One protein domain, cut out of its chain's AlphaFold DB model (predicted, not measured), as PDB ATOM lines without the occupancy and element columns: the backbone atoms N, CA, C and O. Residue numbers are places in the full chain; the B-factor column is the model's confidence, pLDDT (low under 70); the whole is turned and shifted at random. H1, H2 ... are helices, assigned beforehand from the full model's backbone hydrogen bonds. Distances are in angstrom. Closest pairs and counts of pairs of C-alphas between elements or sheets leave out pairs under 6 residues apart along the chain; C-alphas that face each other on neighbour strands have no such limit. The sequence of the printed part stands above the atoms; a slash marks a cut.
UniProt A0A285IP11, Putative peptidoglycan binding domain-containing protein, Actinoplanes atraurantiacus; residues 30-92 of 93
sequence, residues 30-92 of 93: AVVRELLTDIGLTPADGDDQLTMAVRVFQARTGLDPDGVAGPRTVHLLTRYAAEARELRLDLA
ATOM      1  N   ALA A  30     153.373 137.791 159.234       90.38
ATOM      2  CA  ALA A  30     153.563 137.954 160.674       90.38
ATOM      3  C   ALA A  30     153.901 139.406 161.036       90.38
ATOM      4  O   ALA A  30     153.315 139.969 161.961       90.38
ATOM      5  N   VAL A  31     154.780 140.041 160.255       91.00
ATOM      6  CA  VAL A  31     155.145 141.454 160.432       91.00
ATOM      7  C   VAL A  31     153.940 142.354 160.164       91.00
ATOM      8  O   VAL A  31     153.679 143.286 160.922       91.00
ATOM      9  N   VAL A  32     153.158 142.064 159.121       92.50
ATOM     10  CA  VAL A  32     151.948 142.839 158.803       92.50
ATOM     11  C   VAL A  32     150.918 142.742 159.935       92.50
ATOM     12  O   VAL A  32     150.334 143.760 160.304       92.50
ATOM     13  N   ARG A  33     150.722 141.556 160.534       93.50
ATOM     14  CA  ARG A  33     149.843 141.376 161.706       93.50
ATOM     15  C   ARG A  33     150.306 142.202 162.907       93.50
ATOM     16  O   ARG A  33     149.469 142.821 163.561       93.50
ATOM     17  N   GLU A  34     151.609 142.229 163.188       92.75
ATOM     18  CA  GLU A  34     152.171 143.026 164.287       92.75
ATOM     19  C   GLU A  34     151.916 144.523 164.068       92.75
ATOM     20  O   GLU A  34     151.340 145.186 164.930       92.75
ATOM     21  N   LEU A  35     152.243 145.037 162.877       93.62
ATOM     22  CA  LEU A  35     152.046 146.447 162.535       93.62
ATOM     23  C   LEU A  35     150.574 146.870 162.596       93.62
ATOM     24  O   LEU A  35     150.260 147.952 163.086       93.62
ATOM     25  N   LEU A  36     149.665 146.020 162.111       94.19
ATOM     26  CA  LEU A  36     148.226 146.265 162.206       94.19
ATOM     27  C   LEU A  36     147.760 146.290 163.671       94.19
ATOM     28  O   LEU A  36     146.964 147.146 164.056       94.19
ATOM     29  N   THR A  37     148.301 145.401 164.503       94.25
ATOM     30  CA  THR A  37     147.965 145.325 165.929       94.25
ATOM     31  C   THR A  37     148.403 146.583 166.681       94.25
ATOM     32  O   THR A  37     147.644 147.095 167.502       94.25
ATOM     33  N   ASP A  38     149.575 147.140 166.363       92.94
ATOM     34  CA  ASP A  38     150.060 148.385 166.975       92.94
ATOM     35  C   ASP A  38     149.141 149.583 166.754       92.94
ATOM     36  O   ASP A  38     149.038 150.445 167.627       92.94
ATOM     37  N   ILE A  39     148.463 149.616 165.606       92.31
ATOM     38  CA  ILE A  39     147.510 150.668 165.240       92.31
ATOM     39  C   ILE A  39     146.063 150.311 165.622       92.31
ATOM     40  O   ILE A  39     145.126 151.007 165.230       92.31
ATOM     41  N   GLY A  40     145.865 149.225 166.378       91.56
ATOM     42  CA  GLY A  40     144.565 148.800 166.902       91.56
ATOM     43  C   GLY A  40     143.692 148.001 165.929       91.56
ATOM     44  O   GLY A  40     142.498 147.833 166.175       91.56
ATOM     45  N   LEU A  41     144.251 147.509 164.821       90.44
ATOM     46  CA  LEU A  41     143.593 146.580 163.903       90.44
ATOM     47  C   LEU A  41     144.123 145.168 164.160       90.44
ATOM     48  O   LEU A  41     145.124 144.769 163.585       90.44
ATOM     49  N   THR A  42     143.455 144.393 165.007       91.25
ATOM     50  CA  THR A  42     143.894 143.027 165.327       91.25
ATOM     51  C   THR A  42     143.179 142.022 164.416       91.25
ATOM     52  O   THR A  42     142.022 141.685 164.687       91.25
ATOM     53  N   PRO A  43     143.792 141.550 163.310       86.12
ATOM     54  CA  PRO A  43     143.194 140.489 162.510       86.12
ATOM     55  C   PRO A  43     143.129 139.199 163.330       86.12
ATOM     56  O   PRO A  43     144.079 138.850 164.029       86.12
ATOM     57  N   ALA A  44     142.021 138.470 163.208       85.19
ATOM     58  CA  ALA A  44     141.950 137.100 163.703       85.19
ATOM     59  C   ALA A  44     142.938 136.190 162.945       85.19
ATOM     60  O   ALA A  44     143.484 136.562 161.897       85.19
ATOM     61  N   ASP A  45     143.165 134.991 163.472       82.19
ATOM     62  CA  ASP A  45     144.003 133.993 162.809       82.19
ATOM     63  C   ASP A  45     143.469 133.655 161.407       82.19
ATOM     64  O   ASP A  45     142.263 133.666 161.155       82.19
ATOM     65  N   GLY A  46     144.389 133.367 160.483       86.88
ATOM     66  CA  GLY A  46     144.073 133.058 159.084       86.88
ATOM     67  C   GLY A  46     144.338 134.211 158.112       86.88
ATOM     68  O   GLY A  46     144.359 135.388 158.486       86.88
ATOM     69  N   ASP A  47     144.623 133.862 156.861       86.88
ATOM     70  CA  ASP A  47     145.098 134.807 155.840       86.88
ATOM     71  C   ASP A  47     143.976 135.683 155.271       86.88
ATOM     72  O   ASP A  47     144.200 136.853 154.959       86.88
ATOM     73  N   ASP A  48     142.744 135.176 155.237       91.25
ATOM     74  CA  ASP A  48     141.571 135.948 154.812       91.25
ATOM     75  C   ASP A  48     141.308 137.129 155.754       91.25
ATOM     76  O   ASP A  48     141.077 138.260 155.319       91.25
ATOM     77  N   GLN A  49     141.423 136.890 157.062       93.06
ATOM     78  CA  GLN A  49     141.216 137.909 158.091       93.06
ATOM     79  C   GLN A  49     142.316 138.970 158.056       93.06
ATOM     80  O   GLN A  49     142.034 140.162 158.200       93.06
ATOM     81  N   LEU A  50     143.559 138.553 157.796       93.81
ATOM     82  CA  LEU A  50     144.664 139.474 157.552       93.81
ATOM     83  C   LEU A  50     144.399 140.334 156.309       93.81
ATOM     84  O   LEU A  50     144.522 141.555 156.374       93.81
ATOM     85  N   THR A  51     143.965 139.718 155.211       94.12
ATOM     86  CA  THR A  51     143.632 140.416 153.961       94.12
ATOM     87  C   THR A  51     142.537 141.459 154.191       94.12
ATOM     88  O   THR A  51     142.659 142.596 153.734       94.12
ATOM     89  N   MET A  52     141.489 141.132 154.953       95.19
ATOM     90  CA  MET A  52     140.436 142.094 155.300       95.19
ATOM     91  C   MET A  52     140.961 143.259 156.139       95.19
ATOM     92  O   MET A  52     140.624 144.410 155.857       95.19
ATOM     93  N   ALA A  53     141.819 142.997 157.125       95.62
ATOM     94  CA  ALA A  53     142.430 144.058 157.921       95.62
ATOM     95  C   ALA A  53     143.312 144.985 157.063       95.62
ATOM     96  O   ALA A  53     143.242 146.207 157.212       95.62
ATOM     97  N   VAL A  54     144.066 144.425 156.110       95.12
ATOM     98  CA  VAL A  54     144.849 145.203 155.138       95.12
ATOM     99  C   VAL A  54     143.935 146.069 154.267       95.12
ATOM    100  O   VAL A  54     144.197 147.264 154.138       95.12
ATOM    101  N   ARG A  55     142.817 145.534 153.756       96.25
ATOM    102  CA  ARG A  55     141.840 146.321 152.976       96.25
ATOM    103  C   ARG A  55     141.249 147.476 153.769       96.25
ATOM    104  O   ARG A  55     141.130 148.584 153.251       96.25
ATOM    105  N   VAL A  56     140.899 147.237 155.033       96.25
ATOM    106  CA  VAL A  56     140.384 148.281 155.929       96.25
ATOM    107  C   VAL A  56     141.427 149.378 156.126       96.25
ATOM    108  O   VAL A  56     141.098 150.561 156.039       96.25
ATOM    109  N   PHE A  57     142.686 149.006 156.360       95.75
ATOM    110  CA  PHE A  57     143.778 149.965 156.491       95.75
ATOM    111  C   PHE A  57     143.999 150.772 155.202       95.75
ATOM    112  O   PHE A  57     144.093 152.001 155.246       95.75
ATOM    113  N   GLN A  58     144.036 150.101 154.052       96.62
ATOM    114  CA  GLN A  58     144.201 150.732 152.743       96.62
ATOM    115  C   GLN A  58     143.084 151.740 152.463       96.62
ATOM    116  O   GLN A  58     143.370 152.896 152.159       96.62
ATOM    117  N   ALA A  59     141.824 151.356 152.688       97.00
ATOM    118  CA  ALA A  59     140.679 152.247 152.520       97.00
ATOM    119  C   ALA A  59     140.760 153.485 153.433       97.00
ATOM    120  O   ALA A  59     140.489 154.600 152.992       97.00
ATOM    121  N   ARG A  60     141.181 153.316 154.695       95.44
ATOM    122  CA  ARG A  60     141.335 154.426 155.656       95.44
ATOM    123  C   ARG A  60     142.467 155.388 155.300       95.44
ATOM    124  O   ARG A  60     142.400 156.557 155.662       95.44
ATOM    125  N   THR A  61     143.496 154.902 154.614       94.31
ATOM    126  CA  THR A  61     144.682 155.684 154.229       94.31
ATOM    127  C   THR A  61     144.624 156.210 152.792       94.31
ATOM    128  O   THR A  61     145.560 156.868 152.340       94.31
ATOM    129  N   GLY A  62     143.525 155.950 152.073       95.44
ATOM    130  CA  GLY A  62     143.342 156.376 150.684       95.44
ATOM    131  C   GLY A  62     144.171 155.578 149.671       95.44
ATOM    132  O   GLY A  62     144.446 156.073 148.579       95.44
ATOM    133  N   LEU A  63     144.606 154.368 150.032       93.62
ATOM    134  CA  LEU A  63     145.166 153.389 149.100       93.62
ATOM    135  C   LEU A  63     144.044 152.585 148.423       93.62
ATOM    136  O   LEU A  63     142.921 152.528 148.922       93.62
ATOM    137  N   ASP A  64     144.370 151.931 147.307       94.81
ATOM    138  CA  ASP A  64     143.484 150.938 146.693       94.81
ATOM    139  C   ASP A  64     143.324 149.735 147.646       94.81
ATOM    140  O   ASP A  64     144.342 149.180 148.076       94.81
ATOM    141  N   PRO A  65     142.098 149.348 148.050       95.69
ATOM    142  CA  PRO A  65     141.868 148.260 148.999       95.69
ATOM    143  C   PRO A  65     141.976 146.876 148.334       95.69
ATOM    144  O   PRO A  65     141.040 146.071 148.373       95.69
ATOM    145  N   ASP A  66     143.128 146.580 147.739       93.12
ATOM    146  CA  ASP A  66     143.423 145.295 147.094       93.12
ATOM    147  C   ASP A  66     143.620 144.150 148.114       93.12
ATOM    148  O   ASP A  66     143.327 142.983 147.827       93.12
ATOM    149  N   GLY A  67     143.986 144.480 149.357       91.88
ATOM    150  CA  GLY A  67     144.298 143.540 150.433       91.88
ATOM    151  C   GLY A  67     145.742 143.040 150.423       91.88
ATOM    152  O   GLY A  67     146.085 142.153 151.202       91.88
ATOM    153  N   VAL A  68     146.597 143.605 149.571       92.19
ATOM    154  CA  VAL A  68     148.001 143.233 149.412       92.19
ATOM    155  C   VAL A  68     148.897 144.217 150.161       92.19
ATOM    156  O   VAL A  68     148.936 145.426 149.910       92.19
ATOM    157  N   ALA A  69     149.709 143.689 151.074       90.06
ATOM    158  CA  ALA A  69     150.717 144.463 151.790       90.06
ATOM    159  C   ALA A  69     151.964 144.718 150.916       90.06
ATOM    160  O   ALA A  69     153.052 144.211 151.191       90.06
ATOM    161  N   GLY A  70     151.798 145.496 149.842       90.38
ATOM    162  CA  GLY A  70     152.901 145.994 149.018       90.38
ATOM    163  C   GLY A  70     153.710 147.105 149.716       90.38
ATOM    164  O   GLY A  70     153.320 147.581 150.784       90.38
ATOM    165  N   PRO A  71     154.809 147.601 149.117       89.56
ATOM    166  CA  PRO A  71     155.730 148.539 149.765       89.56
ATOM    167  C   PRO A  71     155.066 149.821 150.249       89.56
ATOM    168  O   PRO A  71     155.410 150.325 151.313       89.56
ATOM    169  N   ARG A  72     154.095 150.349 149.490       89.56
ATOM    170  CA  ARG A  72     153.358 151.554 149.885       89.56
ATOM    171  C   ARG A  72     152.492 151.296 151.118       89.56
ATOM    172  O   ARG A  72     152.520 152.097 152.048       89.56
ATOM    173  N   THR A  73     151.786 150.164 151.146       93.75
ATOM    174  CA  THR A  73     151.000 149.715 152.302       93.75
ATOM    175  C   THR A  73     151.900 149.539 153.527       93.75
ATOM    176  O   THR A  73     151.609 150.082 154.587       93.75
ATOM    177  N   VAL A  74     153.035 148.850 153.373       92.06
ATOM    178  CA  VAL A  74     153.992 148.559 154.454       92.06
ATOM    179  C   VAL A  74     154.651 149.824 154.993       92.06
ATOM    180  O   VAL A  74     154.801 149.971 156.206       92.06
ATOM    181  N   HIS A  75     155.017 150.757 154.113       91.81
ATOM    182  CA  HIS A  75     155.583 152.042 154.510       91.81
ATOM    183  C   HIS A  75     154.616 152.818 155.411       91.81
ATOM    184  O   HIS A  75     155.012 153.285 156.478       91.81
ATOM    185  N   LEU A  76     153.337 152.902 155.022       94.31
ATOM    186  CA  LEU A  76     152.326 153.559 155.848       94.31
ATOM    187  C   LEU A  76     152.080 152.796 157.153       94.31
ATOM    188  O   LEU A  76     152.081 153.423 158.206       94.31
ATOM    189  N   LEU A  77     151.929 151.468 157.113       94.50
ATOM    190  CA  LEU A  77     151.760 150.649 158.321       94.50
ATOM    191  C   LEU A  77     152.884 150.893 159.331       94.50
ATOM    192  O   LEU A  77     152.614 151.146 160.499       94.50
ATOM    193  N   THR A  78     154.135 150.879 158.869       93.06
ATOM    194  CA  THR A  78     155.313 151.111 159.716       93.06
ATOM    195  C   THR A  78     155.278 152.495 160.350       93.06
ATOM    196  O   THR A  78     155.532 152.632 161.543       93.06
ATOM    197  N   ARG A  79     154.927 153.521 159.566       94.94
ATOM    198  CA  ARG A  79     154.820 154.894 160.056       94.94
ATOM    199  C   ARG A  79     153.741 155.027 161.137       94.94
ATOM    200  O   ARG A  79     154.040 155.514 162.219       94.94
ATOM    201  N   TYR A  80     152.517 154.568 160.868       94.56
ATOM    202  CA  TYR A  80     151.420 154.656 161.837       94.56
ATOM    203  C   TYR A  80     151.684 153.811 163.087       94.56
ATOM    204  O   TYR A  80     151.349 154.236 164.188       94.56
ATOM    205  N   ALA A  81     152.306 152.638 162.942       92.75
ATOM    206  CA  ALA A  81     152.685 151.806 164.078       92.75
ATOM    207  C   ALA A  81     153.750 152.486 164.952       92.75
ATOM    208  O   ALA A  81     153.653 152.431 166.175       92.75
ATOM    209  N   ALA A  82     154.742 153.152 164.351       91.12
ATOM    210  CA  ALA A  82     155.735 153.930 165.090       91.12
ATOM    211  C   ALA A  82     155.080 155.088 165.861       91.12
ATOM    212  O   ALA A  82     155.263 155.179 167.072       91.12
ATOM    213  N   GLU A  83     154.236 155.883 165.195       93.19
ATOM    214  CA  GLU A  83     153.487 156.981 165.823       93.19
ATOM    215  C   GLU A  83     152.593 156.465 166.977       93.19
ATOM    216  O   GLU A  83     152.578 157.034 168.068       93.19
ATOM    217  N   ALA A  84     151.900 155.335 166.794       90.50
ATOM    218  CA  ALA A  84     151.076 154.722 167.839       90.50
ATOM    219  C   ALA A  84     151.900 154.205 169.032       90.50
ATOM    220  O   ALA A  84     151.447 154.269 170.178       90.50
ATOM    221  N   ARG A  85     153.111 153.689 168.783       90.50
ATOM    222  CA  ARG A  85     154.036 153.240 169.833       90.50
ATOM    223  C   ARG A  85     154.566 154.414 170.649       90.50
ATOM    224  O   ARG A  85     154.597 154.303 171.868       90.50
ATOM    225  N   GLU A  86     154.936 155.510 169.997       91.12
ATOM    226  CA  GLU A  86     155.409 156.732 170.657       91.12
ATOM    227  C   GLU A  86     154.332 157.320 171.574       91.12
ATOM    228  O   GLU A  86     154.563 157.465 172.772       91.12
ATOM    229  N   LEU A  87     153.112 157.508 171.061       89.12
ATOM    230  CA  LEU A  87     151.985 158.009 171.859       89.12
ATOM    231  C   LEU A  87     151.689 157.137 173.087       89.12
ATOM    232  O   LEU A  87     151.303 157.634 174.143       89.12
ATOM    233  N   ARG A  88     151.863 155.819 172.965       87.19
ATOM    234  CA  ARG A  88     151.666 154.884 174.079       87.19
ATOM    235  C   ARG A  88     152.716 155.054 175.174       87.19
ATOM    236  O   ARG A  88     152.396 154.841 176.340       87.19
ATOM    237  N   LEU A  89     153.949 155.388 174.802       86.00
ATOM    238  CA  LEU A  89     155.029 155.635 175.755       86.00
ATOM    239  C   LEU A  89     154.788 156.935 176.524       86.00
ATOM    240  O   LEU A  89     154.945 156.938 177.740       86.00
ATOM    241  N   ASP A  90     154.323 157.986 175.846       86.12
ATOM    242  CA  ASP A  90     154.007 159.269 176.485       86.12
ATOM    243  C   ASP A  90     152.873 159.151 177.515       86.12
ATOM    244  O   ASP A  90     152.896 159.815 178.545       86.12
ATOM    245  N   LEU A  91     151.890 158.279 177.272       79.94
ATOM    246  CA  LEU A  91     150.787 158.018 178.207       79.94
ATOM    247  C   LEU A  91     151.190 157.172 179.426       79.94
ATOM    248  O   LEU A  91     150.413 157.066 180.375       79.94
ATOM    249  N   ALA A  92     152.351 156.519 179.379       73.94
ATOM    250  CA  ALA A  92     152.845 155.651 180.444       73.94
ATOM    251  C   ALA A  92     153.876 156.334 181.364       73.94
ATOM    252  O   ALA A  92     154.288 155.716 182.350       73.94
TER     253      ALA A  92
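What this domain is: This is residues 30 to 92 of the 93 residues of the protein "Putative peptidoglycan binding domain-containing protein" of Actinoplanes atraurantiacus (UniProt A0A285IP11). Two longer helices, H2 and H3, make a loosely formed L, with the end of H2 near the start of H3 at its corner, and the short first helix H1 sits in the angle between them, packed mainly on H3. The last part of H3 runs on beyond H1 as an arm. The printed part has 63 residues with three named helices, in the order H1, H2, H3, and no named strand; its class is all helix. It is compact, with a radius of gyration of the C-alphas of 11.5 A, and spans 35 by 25 by 17 A.

How they stand to each other: H1, residues 30 to 38, only just touches H2, residues 47 to 61, with 3 pairs of C-alphas within 8 A. The closest C-alphas are those of Arg 33 and Leu 50, 6.9 A apart, and H2 touches H1 with residues 50 to 54 alone. The two run the same way at a steep tilt of 49 degrees. H1 touches H3, residues 71 to 90, with 10 such pairs; the closest C-alphas are those of Asp 38 and Ala 81, 5.2 A apart. H1 and H3 run the same way at a steep tilt of 43 degrees. H2 and H3 are close but not clearly touching: their closest C-alphas, of Gln 58 and Thr 73, are 6.9 A apart. Their lines are about perpendicular, at 80 degrees. In H1, H2 and H3 every O i to N i+4 pair is within hydrogen-bond range.

Where its parts are: H1 begins at C-alpha 30, (153.563, 137.954, 160.674). H2 is 20.9 A long and begins at C-alpha 47, (145.098, 134.807, 155.840). H3 is 28.8 A long and ends at C-alpha 90, (154.007, 159.269, 176.485).

The domain as a whole: The two C-alphas farthest apart, of Asp 66 and Ala 92, are 36.2 A apart. The printed part has no cut, and both links are short. Its mean pLDDT is 91.7, and no printed residue is under 70.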